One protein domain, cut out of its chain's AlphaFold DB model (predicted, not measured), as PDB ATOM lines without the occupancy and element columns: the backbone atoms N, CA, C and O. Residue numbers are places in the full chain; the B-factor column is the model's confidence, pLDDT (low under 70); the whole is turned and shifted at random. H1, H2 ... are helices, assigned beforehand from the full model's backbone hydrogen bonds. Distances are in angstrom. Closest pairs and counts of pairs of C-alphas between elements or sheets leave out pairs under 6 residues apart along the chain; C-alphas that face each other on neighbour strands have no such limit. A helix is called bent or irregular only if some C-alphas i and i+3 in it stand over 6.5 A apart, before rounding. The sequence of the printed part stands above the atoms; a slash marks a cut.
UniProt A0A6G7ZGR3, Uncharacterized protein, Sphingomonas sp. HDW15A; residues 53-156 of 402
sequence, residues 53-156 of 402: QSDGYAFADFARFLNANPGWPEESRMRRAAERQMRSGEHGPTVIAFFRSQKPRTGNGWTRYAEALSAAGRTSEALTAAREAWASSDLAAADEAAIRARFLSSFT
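Overview. This is residues 53 to 156 of the 402 residues of an uncharacterized protein of Sphingomonas sp. HDW15A (UniProt A0A6G7ZGR3). Two helical hairpins, H1 with H2 and H4 with H5, sit one after the other along an elongated body, with the short H3 bridging from H1 to H4. H6 crosses the second hairpin at a steep angle at the far end, and H4, in the middle, is the helix that the most others meet. The printed part has 104 residues with six named helices, H1 to H6 in order along the chain, and no named strand; the class is all helix, with 68 residues in the helices. The whole is compact, with a radius of gyration of the C-alphas of 13.2 A, and it spans 41 by 25 by 20 A along its three main axes.

Along the chain. Start at Gln 53 and go on to C-alpha 59 at (-7.178, -13.488, 9.919), where H1 begins; it runs over residues 59 to 68 and is 14.2 A long from first to last C-alpha. After it, find H2 at residues 75 to 85, 15.1 A long. H3 takes residues 92 to 98, 9.9 A long. Look next for C-alpha 107 at (-5.123, -6.355, -3.237), where H4 begins; it holds residues 107 to 119 and is 18.3 A long. H5, residues 123 to 135, is also 18.3 A long. H6, residues 141 to 154, is the longest helix with 14 residues and 19.3 A; you reach its end at C-alpha 154, at (-10.231, 10.687, -5.369). H6 is irregular: C-alphas 150 and 153 are 7.9 A apart, and its line is a rough one.

Arrangement. Begin at the hub, H4, which touches H2, H3, H5 and H6. H4 and H5 form a helical hairpin: they touch at a shallow tilt of 16 degrees, opposite ways, and their closest C-alphas, those of Ala 114 and Ala 126, are 4.3 A apart. H6 touches H5 at a steep tilt of 50 degrees, opposite ways, closest at the C-alphas of Ala 130 and Ile 147, 6.5 A apart. H6 also touches H4, with residues 143 to 147 of H6 and residues 107 to 111 of H4 alone, and here the closest C-alphas are those of Thr 111 and Asp 143, 6.6 A apart. Now look at H3, which touches H4 at a steep tilt of 51 degrees, opposite ways; the C-alphas of Gly 92 and Ala 116 come closest, at 4.4 A. H3 touches H1 too, at a steep tilt of 50 degrees, the same way, closest at the C-alphas of Ala 63 and Phe 98, 5.9 A apart. H1 and H2 form the other helical hairpin, at a shallow tilt of 27 degrees, with the C-alphas of Phe 59 and Ala 82 closest at 4.8 A. H2 and H4 touch only at their ends, closest at the C-alphas of Glu 83 and Gly 109, 4.9 A apart. H2 and H3 are apart, and so, for instance, are H1 and H6. The helix packing is mostly crossed, their lines set at steep tilts, but only just: 2 of 6 pairs are at a shallow tilt. In H1, H2, H3, H4 and H5 each O i to N i+4 pair is within hydrogen-bond range, and in H6 8 of 10 are.

Size, cuts and confidence. The two C-alphas farthest apart, those of Gln 53 and Ser 153, are 42.6 A apart. The printed part runs from 53 to 156 with no cut. The links H4 to H5 and H5 to H6 are tight, those from H1 to H2, H2 to H3 and H3 to H4 are short, and no link is long. The mean pLDDT of the printed part is 94.2, and no printed residue is under 70.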
ATOM      1  N   GLN A  53       0.007 -25.683   9.724       91.94
ATOM      2  CA  GLN A  53      -0.665 -26.866   9.163       91.94
ATOM      3  C   GLN A  53      -1.685 -26.508   8.081       91.94
ATOM      4  O   GLN A  53      -1.956 -27.332   7.213       91.94
ATOM      5  N   SER A  54      -2.239 -25.294   8.109       91.56
ATOM      6  CA  SER A  54      -3.234 -24.845   7.139       91.56
ATOM      7  C   SER A  54      -3.160 -23.338   6.939       91.56
ATOM      8  O   SER A  54      -2.999 -22.579   7.887       91.56
ATOM      9  N   ASP A  55      -3.352 -22.901   5.698       91.06
ATOM     10  CA  ASP A  55      -3.485 -21.484   5.350       91.06
ATOM     11  C   ASP A  55      -4.945 -20.989   5.499       91.06
ATOM     12  O   ASP A  55      -5.252 -19.858   5.129       91.06
ATOM     13  N   GLY A  56      -5.853 -21.843   5.993       92.19
ATOM     14  CA  GLY A  56      -7.302 -21.620   6.080       92.19
ATOM     15  C   GLY A  56      -7.824 -21.044   7.400       92.19
ATOM     16  O   GLY A  56      -9.038 -20.988   7.586       92.19
ATOM     17  N   TYR A  57      -6.949 -20.672   8.337       94.25
ATOM     18  CA  TYR A  57      -7.372 -20.070   9.610       94.25
ATOM     19  C   TYR A  57      -7.886 -18.638   9.429       94.25
ATOM     20  O   TYR A  57      -7.578 -17.975   8.442       94.25
ATOM     21  N   ALA A  58      -8.653 -18.137  10.399       94.88
ATOM     22  CA  ALA A  58      -9.134 -16.762  10.355       94.88
ATOM     23  C   ALA A  58      -7.971 -15.761  10.437       94.88
ATOM     24  O   ALA A  58      -6.955 -16.008  11.093       94.88
ATOM     25  N   PHE A  59      -8.146 -14.584   9.830       96.06
ATOM     26  CA  PHE A  59      -7.178 -13.488   9.919       96.06
ATOM     27  C   PHE A  59      -6.786 -13.185  11.373       96.06
ATOM     28  O   PHE A  59      -5.601 -13.055  11.679       96.06
ATOM     29  N   ALA A  60      -7.768 -13.135  12.278       94.44
ATOM     30  CA  ALA A  60      -7.543 -12.854  13.692       94.44
ATOM     31  C   ALA A  60      -6.583 -13.852  14.368       94.44
ATOM     32  O   ALA A  60      -5.807 -13.451  15.237       94.44
ATOM     33  N   ASP A  61      -6.582 -15.125  13.957       94.31
ATOM     34  CA  ASP A  61      -5.676 -16.139  14.505       94.31
ATOM     35  C   ASP A  61      -4.230 -15.872  14.099       94.31
ATOM     36  O   ASP A  61      -3.334 -15.867  14.948       94.31
ATOM     37  N   PHE A  62      -4.007 -15.578  12.817       95.06
ATOM     38  CA  PHE A  62      -2.690 -15.193  12.326       95.06
ATOM     39  C   PHE A  62      -2.229 -13.863  12.928       95.06
ATOM     40  O   PHE A  62      -1.094 -13.762  13.390       95.06
ATOM     41  N   ALA A  63      -3.097 -12.850  12.953       93.69
ATOM     42  CA  ALA A  63      -2.764 -11.519  13.445       93.69
ATOM     43  C   ALA A  63      -2.388 -11.539  14.929       93.69
ATOM     44  O   ALA A  63      -1.388 -10.937  15.314       93.69
ATOM     45  N   ARG A  64      -3.141 -12.273  15.756       92.31
ATOM     46  CA  ARG A  64      -2.839 -12.462  17.179       92.31
ATOM     47  C   ARG A  64      -1.450 -13.061  17.385       92.31
ATOM     48  O   ARG A  64      -0.669 -12.518  18.162       92.31
ATOM     49  N   PHE A  65      -1.129 -14.138  16.670       93.19
ATOM     50  CA  PHE A  65       0.168 -14.798  16.794       93.19
ATOM     51  C   PHE A  65       1.321 -13.912  16.298       93.19
ATOM     52  O   PHE A  65       2.302 -13.719  17.012       93.19
ATOM     53  N   LEU A  66       1.189 -13.339  15.099       92.56
ATOM     54  CA  LEU A  66       2.257 -12.583  14.437       92.56
ATOM     55  C   LEU A  66       2.512 -11.208  15.061       92.56
ATOM     56  O   LEU A  66       3.642 -10.730  15.030       92.56
ATOM     57  N   ASN A  67       1.494 -10.574  15.650       90.44
ATOM     58  CA  ASN A  67       1.686  -9.328  16.395       90.44
ATOM     59  C   ASN A  67       2.438  -9.564  17.709       90.44
ATOM     60  O   ASN A  67       3.217  -8.708  18.122       90.44
ATOM     61  N   ALA A  68       2.212 -10.711  18.356       89.12
ATOM     62  CA  ALA A  68       2.898 -11.084  19.589       89.12
ATOM     63  C   ALA A  68       4.312 -11.639  19.343       89.12
ATOM     64  O   ALA A  68       5.172 -11.496  20.207       89.12
ATOM     65  N   ASN A  69       4.569 -12.232  18.169       89.81
ATOM     66  CA  ASN A  69       5.829 -12.912  17.848       89.81
ATOM     67  C   ASN A  69       6.451 -12.423  16.518       89.81
ATOM     68  O   ASN A  69       6.503 -13.187  15.547       89.81
ATOM     69  N   PRO A  70       6.934 -11.168  16.429       87.50
ATOM     70  CA  PRO A  70       7.628 -10.687  15.235       87.50
ATOM     71  C   PRO A  70       8.918 -11.479  14.970       87.50
ATOM     72  O   PRO A  70       9.670 -11.770  15.898       87.50
ATOM     73  N   GLY A  71       9.211 -11.797  13.709       85.12
ATOM     74  CA  GLY A  71      10.422 -12.517  13.301       85.12
ATOM     75  C   GLY A  71      10.340 -14.040  13.433       85.12
ATOM     76  O   GLY A  71      11.338 -14.723  13.200       85.12
ATOM     77  N   TRP A  72       9.178 -14.593  13.795       88.94
ATOM     78  CA  TRP A  72       9.017 -16.037  13.957       88.94
ATOM     79  C   TRP A  72       9.192 -16.791  12.621       88.94
ATOM     80  O   TRP A  72       8.826 -16.269  11.560       88.94
ATOM     81  N   PRO A  73       9.717 -18.034  12.625       90.19
ATOM     82  CA  PRO A  73       9.849 -18.833  11.412       90.19
ATOM     83  C   PRO A  73       8.569 -18.894  10.567       90.19
ATOM     84  O   PRO A  73       7.470 -19.081  11.086       90.19
ATOM     85  N   GLU A  74       8.727 -18.783   9.246       88.06
ATOM     86  CA  GLU A  74       7.631 -18.751   8.262       88.06
ATOM     87  C   GLU A  74       6.678 -17.538   8.365       88.06
ATOM     88  O   GLU A  74       5.644 -17.529   7.695       88.06
ATOM     89  N   GLU A  75       7.034 -16.467   9.093       90.25
ATOM     90  CA  GLU A  75       6.212 -15.247   9.206       90.25
ATOM     91  C   GLU A  75       5.736 -14.728   7.839       90.25
ATOM     92  O   GLU A  75       4.556 -14.440   7.662       90.25
ATOM     93  N   SER A  76       6.619 -14.664   6.837       88.00
ATOM     94  CA  SER A  76       6.247 -14.193   5.491       88.00
ATOM     95  C   SER A  76       5.152 -15.043   4.835       88.00
ATOM     96  O   SER A  76       4.310 -14.510   4.115       88.00
ATOM     97  N   ARG A  77       5.147 -16.363   5.064       89.69
ATOM     98  CA  ARG A  77       4.088 -17.256   4.570       89.69
ATOM     99  C   ARG A  77       2.794 -16.998   5.337       89.69
ATOM    100  O   ARG A  77       1.760 -16.809   4.701       89.69
ATOM    101  N   MET A  78       2.864 -16.952   6.667       92.94
ATOM    102  CA  MET A  78       1.697 -16.733   7.525       92.94
ATOM    103  C   MET A  78       1.042 -15.373   7.271       92.94
ATOM    104  O   MET A  78      -0.177 -15.297   7.224       92.94
ATOM    105  N   ARG A  79       1.822 -14.314   7.015       92.81
ATOM    106  CA  ARG A  79       1.284 -12.999   6.633       92.81
ATOM    107  C   ARG A  79       0.511 -13.049   5.319       92.81
ATOM    108  O   ARG A  79      -0.601 -12.539   5.260       92.81
ATOM    109  N   ARG A  80       1.048 -13.723   4.295       90.50
ATOM    110  CA  ARG A  80       0.323 -13.925   3.027       90.50
ATOM    111  C   ARG A  80      -0.957 -14.737   3.219       90.50
ATOM    112  O   ARG A  80      -1.960 -14.428   2.590       90.50
ATOM    113  N   ALA A  81      -0.929 -15.769   4.066       92.56
ATOM    114  CA  ALA A  81      -2.129 -16.527   4.407       92.56
ATOM    115  C   ALA A  81      -3.157 -15.635   5.122       92.56
ATOM    116  O   ALA A  81      -4.307 -15.595   4.704       92.56
ATOM    117  N   ALA A  82      -2.727 -14.845   6.110       95.12
ATOM    118  CA  ALA A  82      -3.576 -13.899   6.826       95.12
ATOM    119  C   ALA A  82      -4.268 -12.917   5.873       95.12
ATOM    120  O   ALA A  82      -5.484 -12.783   5.935       95.12
ATOM    121  N   GLU A  83      -3.510 -12.297   4.960       95.25
ATOM    122  CA  GLU A  83      -4.032 -11.378   3.942       95.25
ATOM    123  C   GLU A  83      -5.076 -12.035   3.026       95.25
ATOM    124  O   GLU A  83      -6.099 -11.425   2.725       95.25
ATOM    125  N   ARG A  84      -4.872 -13.295   2.621       92.00
ATOM    126  CA  ARG A  84      -5.861 -14.038   1.821       92.00
ATOM    127  C   ARG A  84      -7.146 -14.343   2.586       92.00
ATOM    128  O   ARG A  84      -8.203 -14.405   1.974       92.00
ATOM    129  N   GLN A  85      -7.051 -14.554   3.898       94.69
ATOM    130  CA  GLN A  85      -8.188 -14.943   4.736       94.69
ATOM    131  C   GLN A  85      -8.997 -13.756   5.260       94.69
ATOM    132  O   GLN A  85     -10.065 -13.970   5.835       94.69
ATOM    133  N   MET A  86      -8.517 -12.522   5.072       95.38
ATOM    134  CA  MET A  86      -9.238 -11.340   5.530       95.38
ATOM    135  C   MET A  86     -10.575 -11.194   4.810       95.38
ATOM    136  O   MET A  86     -10.659 -11.349   3.589       95.38
ATOM    137  N   ARG A  87     -11.606 -10.828   5.569       93.19
ATOM    138  CA  ARG A  87     -12.955 -10.583   5.050       93.19
ATOM    139  C   ARG A  87     -13.347  -9.114   5.199       93.19
ATOM    140  O   ARG A  87     -12.650  -8.325   5.828       93.19
ATOM    141  N   SER A  88     -14.473  -8.724   4.611       91.25
ATOM    142  CA  SER A  88     -15.078  -7.430   4.941       91.25
ATOM    143  C   SER A  88     -15.567  -7.438   6.392       91.25
ATOM    144  O   SER A  88     -16.082  -8.452   6.862       91.25
ATOM    145  N   GLY A  89     -15.405  -6.316   7.098       89.69
ATOM    146  CA  GLY A  89     -15.838  -6.172   8.494       89.69
ATOM    147  C   GLY A  89     -14.852  -6.687   9.550       89.69
ATOM    148  O   GLY A  89     -15.234  -6.831  10.709       89.69
ATOM    149  N   GLU A  90     -13.594  -6.951   9.184       94.25
ATOM    150  CA  GLU A  90     -12.539  -7.275  10.156       94.25
ATOM    151  C   GLU A  90     -12.379  -6.169  11.210       94.25
ATOM    152  O   GLU A  90     -12.567  -4.980  10.939       94.25
ATOM    153  N   HIS A  91     -11.973  -6.553  12.423       94.81
ATOM    154  CA  HIS A  91     -11.794  -5.605  13.520       94.81
ATOM    155  C   HIS A  91     -10.697  -4.577  13.188       94.81
ATOM    156  O   HIS A  91      -9.501  -4.885  13.213       94.81
ATOM    157  N   GLY A  92     -11.105  -3.337  12.898       94.44
ATOM    158  CA  GLY A  92     -10.240  -2.276  12.370       94.44
ATOM    159  C   GLY A  92      -8.936  -2.050  13.152       94.44
ATOM    160  O   GLY A  92      -7.865  -2.061  12.539       94.44
ATOM    161  N   PRO A  93      -8.965  -1.923  14.495       95.06
ATOM    162  CA  PRO A  93      -7.744  -1.796  15.290       95.06
ATOM    163  C   PRO A  93      -6.770  -2.974  15.129       95.06
ATOM    164  O   PRO A  93      -5.557  -2.761  15.108       95.06
ATOM    165  N   THR A  94      -7.274  -4.201  14.955       95.12
ATOM    166  CA  THR A  94      -6.439  -5.397  14.735       95.12
ATOM    167  C   THR A  94      -5.767  -5.349  13.368       95.12
ATOM    168  O   THR A  94      -4.567  -5.600  13.268       95.12
ATOM    169  N   VAL A  95      -6.512  -4.967  12.327       96.81
ATOM    170  CA  VAL A  95      -5.988  -4.790  10.964       96.81
ATOM    171  C   VAL A  95      -4.894  -3.722  10.934       96.81
ATOM    172  O   VAL A  95      -3.802  -3.951  10.417       96.81
ATOM    173  N   ILE A  96      -5.153  -2.567  11.549       95.81
ATOM    174  CA  ILE A  96      -4.190  -1.462  11.617       95.81
ATOM    175  C   ILE A  96      -2.923  -1.874  12.377       95.81
ATOM    176  O   ILE A  96      -1.818  -1.525  11.958       95.81
ATOM    177  N   ALA A  97      -3.061  -2.604  13.488       93.69
ATOM    178  CA  ALA A  97      -1.920  -3.109  14.245       93.69
ATOM    179  C   ALA A  97      -1.091  -4.111  13.426       93.69
ATOM    180  O   ALA A  97       0.135  -3.997  13.387       93.69
ATOM    181  N   PHE A  98      -1.755  -5.030  12.720       95.06
ATOM    182  CA  PHE A  98      -1.109  -6.062  11.909       95.06
ATOM    183  C   PHE A  98      -0.220  -5.496  10.795       95.06
ATOM    184  O   PHE A  98       0.877  -6.009  10.553       95.06
ATOM    185  N   PHE A  99      -0.666  -4.405  10.165       95.62
ATOM    186  CA  PHE A  99       0.051  -3.734   9.075       95.62
ATOM    187  C   PHE A  99       0.929  -2.551   9.515       95.62
ATOM    188  O   PHE A  99       1.382  -1.745   8.692       95.62
ATOM    189  N   ARG A 100       1.179  -2.405  10.824       91.00
ATOM    190  CA  ARG A 100       2.021  -1.321  11.348       91.00
ATOM    191  C   ARG A 100       3.488  -1.502  10.958       91.00
ATOM    192  O   ARG A 100       4.102  -0.541  10.505       91.00
ATOM    193  N   SER A 101       4.034  -2.706  11.138       85.75
ATOM    194  CA  SER A 101       5.448  -3.015  10.872       85.75
ATOM    195  C   SER A 101       5.716  -3.385   9.415       85.75
ATOM    196  O   SER A 101       6.767  -3.053   8.876       85.75
ATOM    197  N   GLN A 102       4.768  -4.065   8.773       90.00
ATOM    198  CA  GLN A 102       4.862  -4.492   7.381       90.00
ATOM    199  C   GLN A 102       3.561  -4.141   6.677       90.00
ATOM    200  O   GLN A 102       2.489  -4.532   7.131       90.00
ATOM    201  N   LYS A 103       3.653  -3.390   5.580       93.62
ATOM    202  CA  LYS A 103       2.486  -3.044   4.765       93.62
ATOM    203  C   LYS A 103       1.930  -4.276   4.034       93.62
ATOM    204  O   LYS A 103       2.684  -5.236   3.845       93.62
ATOM    205  N   PRO A 104       0.638  -4.256   3.646       94.81
ATOM    206  CA  PRO A 104       0.046  -5.335   2.864       94.81
ATOM    207  C   PRO A 104       0.797  -5.581   1.552       94.81
ATOM    208  O   PRO A 104       1.492  -4.697   1.043       94.81
ATOM    209  N   ARG A 105       0.649  -6.783   0.998       90.88
ATOM    210  CA  ARG A 105       1.251  -7.177  -0.286       90.88
ATOM    211  C   ARG A 105       0.229  -7.597  -1.338       90.88
ATOM    212  O   ARG A 105       0.603  -7.749  -2.493       90.88
ATOM    213  N   THR A 106      -1.021  -7.800  -0.937       93.12
ATOM    214  CA  THR A 106      -2.126  -8.256  -1.790       93.12
ATOM    215  C   THR A 106      -3.201  -7.180  -1.929       93.12
ATOM    216  O   THR A 106      -3.398  -6.365  -1.018       93.12
ATOM    217  N   GLY A 107      -3.959  -7.216  -3.026       95.06
ATOM    218  CA  GLY A 107      -5.123  -6.355  -3.237       95.06
ATOM    219  C   GLY A 107      -6.170  -6.477  -2.122       95.06
ATOM    220  O   GLY A 107      -6.687  -5.457  -1.661       95.06
ATOM    221  N   ASN A 108      -6.429  -7.692  -1.612       95.94
ATOM    222  CA  ASN A 108      -7.329  -7.889  -0.464       95.94
ATOM    223  C   ASN A 108      -6.768  -7.222   0.802       95.94
ATOM    224  O   ASN A 108      -7.459  -6.430   1.441       95.94
ATOM    225  N   GLY A 109      -5.497  -7.467   1.138       96.62
ATOM    226  CA  GLY A 109      -4.857  -6.881   2.318       96.62
ATOM    227  C   GLY A 109      -4.873  -5.350   2.302       96.62
ATOM    228  O   GLY A 109      -5.240  -4.720   3.297       96.62
ATOM    229  N   TRP A 110      -4.549  -4.740   1.156       97.44
ATOM    230  CA  TRP A 110      -4.645  -3.291   0.972       97.44
ATOM    231  C   TRP A 110      -6.080  -2.775   1.077       97.44
ATOM    232  O   TRP A 110      -6.299  -1.739   1.706       97.44
ATOM    233  N   THR A 111      -7.057  -3.508   0.536       97.38
ATOM    234  CA  THR A 111      -8.480  -3.149   0.632       97.38
ATOM    235  C   THR A 111      -8.940  -3.103   2.084       97.38
ATOM    236  O   THR A 111      -9.459  -2.080   2.532       97.38
ATOM    237  N   ARG A 112      -8.674  -4.156   2.865       97.25
ATOM    238  CA  ARG A 112      -9.058  -4.192   4.287       97.25
ATOM    239  C   ARG A 112      -8.322  -3.169   5.121       97.25
ATOM    240  O   ARG A 112      -8.895  -2.597   6.045       97.25
ATOM    241  N   TYR A 113      -7.062  -2.905   4.794       97.56
ATOM    242  CA  TYR A 113      -6.311  -1.851   5.457       97.56
ATOM    243  C   TYR A 113      -6.907  -0.465   5.161       97.56
ATOM    244  O   TYR A 113      -7.074   0.327   6.089       97.56
ATOM    245  N   ALA A 114      -7.312  -0.190   3.918       97.56
ATOM    246  CA  ALA A 114      -7.999   1.047   3.549       97.56
ATOM    247  C   ALA A 114      -9.356   1.194   4.258       97.56
ATOM    248  O   ALA A 114      -9.654   2.263   4.796       97.56
ATOM    249  N   GLU A 115     -10.156   0.124   4.315       95.69
ATOM    250  CA  GLU A 115     -11.432   0.078   5.045       95.69
ATOM    251  C   GLU A 115     -11.230   0.378   6.539       95.69
ATOM    252  O   GLU A 115     -11.878   1.274   7.084       95.69
ATOM    253  N   ALA A 116     -10.276  -0.303   7.183       97.00
ATOM    254  CA  ALA A 116      -9.963  -0.123   8.599       97.00
ATOM    255  C   ALA A 116      -9.468   1.297   8.916       97.00
ATOM    256  O   ALA A 116      -9.910   1.909   9.889       97.00
ATOM    257  N   LEU A 117      -8.577   1.851   8.086       97.25
ATOM    258  CA  LEU A 117      -8.097   3.227   8.228       97.25
ATOM    259  C   LEU A 117      -9.227   4.241   8.054       97.25
ATOM    260  O   LEU A 117      -9.297   5.218   8.800       97.25
ATOM    261  N   SER A 118     -10.125   4.002   7.098       95.50
ATOM    262  CA  SER A 118     -11.257   4.887   6.852       95.50
ATOM    263  C   SER A 118     -12.258   4.866   8.008       95.50
ATOM    264  O   SER A 118     -12.710   5.927   8.431       95.50
ATOM    265  N   ALA A 119     -12.546   3.688   8.572       94.94
ATOM    266  CA  ALA A 119     -13.383   3.548   9.765       94.94
ATOM    267  C   ALA A 119     -12.765   4.223  11.005       94.94
ATOM    268  O   ALA A 119     -13.486   4.741  11.851       94.94
ATOM    269  N   ALA A 120     -11.432   4.275  11.088       96.31
ATOM    270  CA  ALA A 120     -10.695   4.973  12.141       96.31
ATOM    271  C   ALA A 120     -10.531   6.492  11.901       96.31
ATOM    272  O   ALA A 120      -9.790   7.142  12.634       96.31
ATOM    273  N   GLY A 121     -11.150   7.063  10.858       96.44
ATOM    274  CA  GLY A 121     -11.045   8.492  10.527       96.44
ATOM    275  C   GLY A 121      -9.698   8.924   9.924       96.44
ATOM    276  O   GLY A 121      -9.444  10.117   9.766       96.44
ATOM    277  N   ARG A 122      -8.822   7.982   9.554       97.12
ATOM    278  CA  ARG A 122      -7.481   8.242   8.991       97.12
ATOM    279  C   ARG A 122      -7.546   8.382   7.467       97.12
ATOM    280  O   ARG A 122      -6.971   7.582   6.730       97.12
ATOM    281  N   THR A 123      -8.277   9.387   6.985       95.81
ATOM    282  CA  THR A 123      -8.687   9.521   5.572       95.81
ATOM    283  C   THR A 123      -7.524   9.578   4.577       95.81
ATOM    284  O   THR A 123      -7.592   8.934   3.531       95.81
ATOM    285  N   SER A 124      -6.445  10.305   4.885       96.88
ATOM    286  CA  SER A 124      -5.279  10.411   3.994       96.88
ATOM    287  C   SER A 124      -4.568   9.068   3.818       96.88
ATOM    288  O   SER A 124      -4.274   8.657   2.698       96.88
ATOM    289  N   GLU A 125      -4.351   8.344   4.915       97.19
ATOM    290  CA  GLU A 125      -3.753   7.009   4.883       97.19
ATOM    291  C   GLU A 125      -4.673   5.992   4.209       97.19
ATOM    292  O   GLU A 125      -4.191   5.132   3.474       97.19
ATOM    293  N   ALA A 126      -5.987   6.100   4.430       97.69
ATOM    294  CA  ALA A 126      -6.975   5.250   3.778       97.69
ATOM    295  C   ALA A 126      -6.943   5.427   2.255       97.69
ATOM    296  O   ALA A 126      -6.958   4.437   1.533       97.69
ATOM    297  N   LEU A 127      -6.830   6.667   1.764       97.88
ATOM    298  CA  LEU A 127      -6.695   6.941   0.333       97.88
ATOM    299  C   LEU A 127      -5.388   6.376  -0.234       97.88
ATOM    300  O   LEU A 127      -5.401   5.783  -1.310       97.88
ATOM    301  N   THR A 128      -4.268   6.511   0.481       97.56
ATOM    302  CA  THR A 128      -3.001   5.887   0.067       97.56
ATOM    303  C   THR A 128      -3.138   4.367  -0.018       97.56
ATOM    304  O   THR A 128      -2.784   3.784  -1.037       97.56
ATOM    305  N   ALA A 129      -3.716   3.722   0.998       97.81
ATOM    306  CA  ALA A 129      -3.961   2.281   0.983       97.81
ATOM    307  C   ALA A 129      -4.919   1.860  -0.147       97.81
ATOM    308  O   ALA A 129      -4.689   0.848  -0.802       97.81
ATOM    309  N   ALA A 130      -5.954   2.658  -0.425       98.12
ATOM    310  CA  ALA A 130      -6.890   2.409  -1.517       98.12
ATOM    311  C   ALA A 130      -6.225   2.519  -2.895       98.12
ATOM    312  O   ALA A 130      -6.552   1.747  -3.791       98.12
ATOM    313  N   ARG A 131      -5.271   3.442  -3.069       98.25
ATOM    314  CA  ARG A 131      -4.466   3.546  -4.296       98.25
ATOM    315  C   ARG A 131      -3.590   2.312  -4.513       98.25
ATOM    316  O   ARG A 131      -3.500   1.839  -5.641       98.25
ATOM    317  N   GLU A 132      -2.990   1.771  -3.453       97.62
ATOM    318  CA  GLU A 132      -2.210   0.528  -3.536       97.62
ATOM    319  C   GLU A 132      -3.103  -0.694  -3.810       97.62
ATOM    320  O   GLU A 132      -2.781  -1.511  -4.674       97.62
ATOM    321  N   ALA A 133      -4.284  -0.773  -3.182       97.56
ATOM    322  CA  ALA A 133      -5.292  -1.785  -3.516       97.56
ATOM    323  C   ALA A 133      -5.695  -1.696  -4.995       97.56
ATOM    324  O   ALA A 133      -5.691  -2.694  -5.710       97.56
ATOM    325  N   TRP A 134      -5.993  -0.486  -5.473       97.94
ATOM    326  CA  TRP A 134      -6.394  -0.230  -6.853       97.94
ATOM    327  C   TRP A 134      -5.300  -0.581  -7.864       97.94
ATOM    328  O   TRP A 134      -5.610  -1.098  -8.934       97.94
ATOM    329  N   ALA A 135      -4.029  -0.350  -7.540       96.81
ATOM    330  CA  ALA A 135      -2.909  -0.714  -8.402       96.81
ATOM    331  C   ALA A 135      -2.573  -2.219  -8.375       96.81
ATOM    332  O   ALA A 135      -1.821  -2.677  -9.234       96.81
ATOM    333  N   SER A 136      -3.112  -2.990  -7.426       95.50
ATOM    334  CA  SER A 136      -2.821  -4.420  -7.285       95.50
ATOM    335  C   SER A 136      -3.504  -5.240  -8.387       95.50
ATOM    336  O   SER A 136      -4.701  -5.077  -8.648       95.50
ATOM    337  N   SER A 137      -2.756  -6.139  -9.034       93.81
ATOM    338  CA  SER A 137      -3.285  -6.992 -10.110       93.81
ATOM    339  C   SER A 137      -4.188  -8.117  -9.604       93.81
ATOM    340  O   SER A 137      -5.074  -8.556 -10.330       93.81
ATOM    341  N   ASP A 138      -4.005  -8.548  -8.355       94.06
ATOM    342  CA  ASP A 138      -4.778  -9.599  -7.685       94.06
ATOM    343  C   ASP A 138      -6.049  -9.073  -6.984       94.06
ATOM    344  O   ASP A 138      -6.674  -9.792  -6.203       94.06
ATOM    345  N   LEU A 139      -6.450  -7.822  -7.245       95.25
ATOM    346  CA  LEU A 139      -7.650  -7.231  -6.654       95.25
ATOM    347  C   LEU A 139      -8.918  -7.931  -7.170       95.25
ATOM    348  O   LEU A 139      -9.280  -7.802  -8.341       95.25
ATOM    349  N   ALA A 140      -9.624  -8.625  -6.277       93.75
ATOM    350  CA  ALA A 140     -10.864  -9.321  -6.600       93.75
ATOM    351  C   ALA A 140     -11.998  -8.350  -6.977       93.75
ATOM    352  O   ALA A 140     -12.074  -7.232  -6.473       93.75
ATOM    353  N   ALA A 141     -12.944  -8.799  -7.808       93.00
ATOM    354  CA  ALA A 141     -14.030  -7.954  -8.321       93.00
ATOM    355  C   ALA A 141     -14.906  -7.319  -7.220       93.00
ATOM    356  O   ALA A 141     -15.329  -6.170  -7.354       93.00
ATOM    357  N   ALA A 142     -15.165  -8.046  -6.126       93.25
ATOM    358  CA  ALA A 142     -15.919  -7.527  -4.981       93.25
ATOM    359  C   ALA A 142     -15.168  -6.386  -4.270       93.25
ATOM    360  O   ALA A 142     -15.760  -5.358  -3.943       93.25
ATOM    361  N   ASP A 143     -13.854  -6.537  -4.108       95.31
ATOM    362  CA  ASP A 143     -12.987  -5.534  -3.484       95.31
ATOM    363  C   ASP A 143     -12.795  -4.327  -4.396       95.31
ATOM    364  O   ASP A 143     -12.848  -3.182  -3.955       95.31
ATOM    365  N   GLU A 144     -12.682  -4.566  -5.700       95.12
ATOM    366  CA  GLU A 144     -12.674  -3.519  -6.712       95.12
ATOM    367  C   GLU A 144     -13.960  -2.682  -6.669       95.12
ATOM    368  O   GLU A 144     -13.909  -1.455  -6.763       95.12
ATOM    369  N   ALA A 145     -15.126  -3.319  -6.515       94.44
ATOM    370  CA  ALA A 145     -16.395  -2.614  -6.356       94.44
ATOM    371  C   ALA A 145     -16.423  -1.771  -5.070       94.44
ATOM    372  O   ALA A 145     -16.818  -0.606  -5.125       94.44
ATOM    373  N   ALA A 146     -15.945  -2.314  -3.945       93.38
ATOM    374  CA  ALA A 146     -15.874  -1.599  -2.670       93.38
ATOM    375  C   ALA A 146     -14.932  -0.382  -2.730       93.38
ATOM    376  O   ALA A 146     -15.307   0.726  -2.334       93.38
ATOM    377  N   ILE A 147     -13.734  -0.560  -3.295       96.69
ATOM    378  CA  ILE A 147     -12.759   0.519  -3.482       96.69
ATOM    379  C   ILE A 147     -13.317   1.596  -4.413       96.69
ATOM    380  O   ILE A 147     -13.228   2.781  -4.089       96.69
ATOM    381  N   ARG A 148     -13.957   1.215  -5.528       95.06
ATOM    382  CA  ARG A 148     -14.595   2.184  -6.432       95.06
ATOM    383  C   ARG A 148     -15.701   2.968  -5.740       95.06
ATOM    384  O   ARG A 148     -15.701   4.192  -5.816       95.06
ATOM    385  N   ALA A 149     -16.606   2.287  -5.042       94.75
ATOM    386  CA  ALA A 149     -17.734   2.932  -4.380       94.75
ATOM    387  C   ALA A 149     -17.292   4.028  -3.396       94.75
ATOM    388  O   ALA A 149     -17.990   5.025  -3.232       94.75
ATOM    389  N   ARG A 150     -16.126   3.859  -2.757       94.56
ATOM    390  CA  ARG A 150     -15.647   4.765  -1.709       94.56
ATOM    391  C   ARG A 150     -14.593   5.777  -2.167       94.56
ATOM    392  O   ARG A 150     -14.584   6.890  -1.652       94.56
ATOM    393  N   PHE A 151     -13.704   5.405  -3.089       96.44
ATOM    394  CA  PHE A 151     -12.497   6.184  -3.401       96.44
ATOM    395  C   PHE A 151     -12.387   6.641  -4.858       96.44
ATOM    396  O   PHE A 151     -11.489   7.426  -5.158       96.44
ATOM    397  N   LEU A 152     -13.281   6.213  -5.761       94.50
ATOM    398  CA  LEU A 152     -13.144   6.480  -7.202       94.50
ATOM    399  C   LEU A 152     -12.998   7.972  -7.529       94.50
ATOM    400  O   LEU A 152     -12.165   8.331  -8.353       94.50
ATOM    401  N   SER A 153     -13.751   8.845  -6.855       95.62
ATOM    402  CA  SER A 153     -13.687  10.300  -7.063       95.62
ATOM    403  C   SER A 153     -12.353  10.935  -6.650       95.62
ATOM    404  O   SER A 153     -12.064  12.060  -7.042       95.62
ATOM    405  N   SER A 154     -11.543  10.233  -5.853       96.69
ATOM    406  CA  SER A 154     -10.231  10.687  -5.369       96.69
ATOM    407  C   SER A 154      -9.058  10.104  -6.166       96.69
ATOM    408  O   SER A 154      -7.896  10.439  -5.898       96.69
ATOM    409  N   PHE A 155      -9.337   9.203  -7.111       97.56
ATOM    410  CA  PHE A 155      -8.324   8.627  -7.982       97.56
ATOM    411  C   PHE A 155      -7.996   9.552  -9.143       97.56
ATOM    412  O   PHE A 155      -8.842  10.245  -9.704       97.56
ATOM    413  N   THR A 156      -6.716   9.559  -9.484       97.00
ATOM    414  CA  THR A 156      -6.177  10.323 -10.600       97.00
ATOM    415  C   THR A 156      -6.033   9.432 -11.831       97.00
ATOM    416  O   THR A 156      -6.014   8.204 -11.735       97.00
TER     417      THR A 156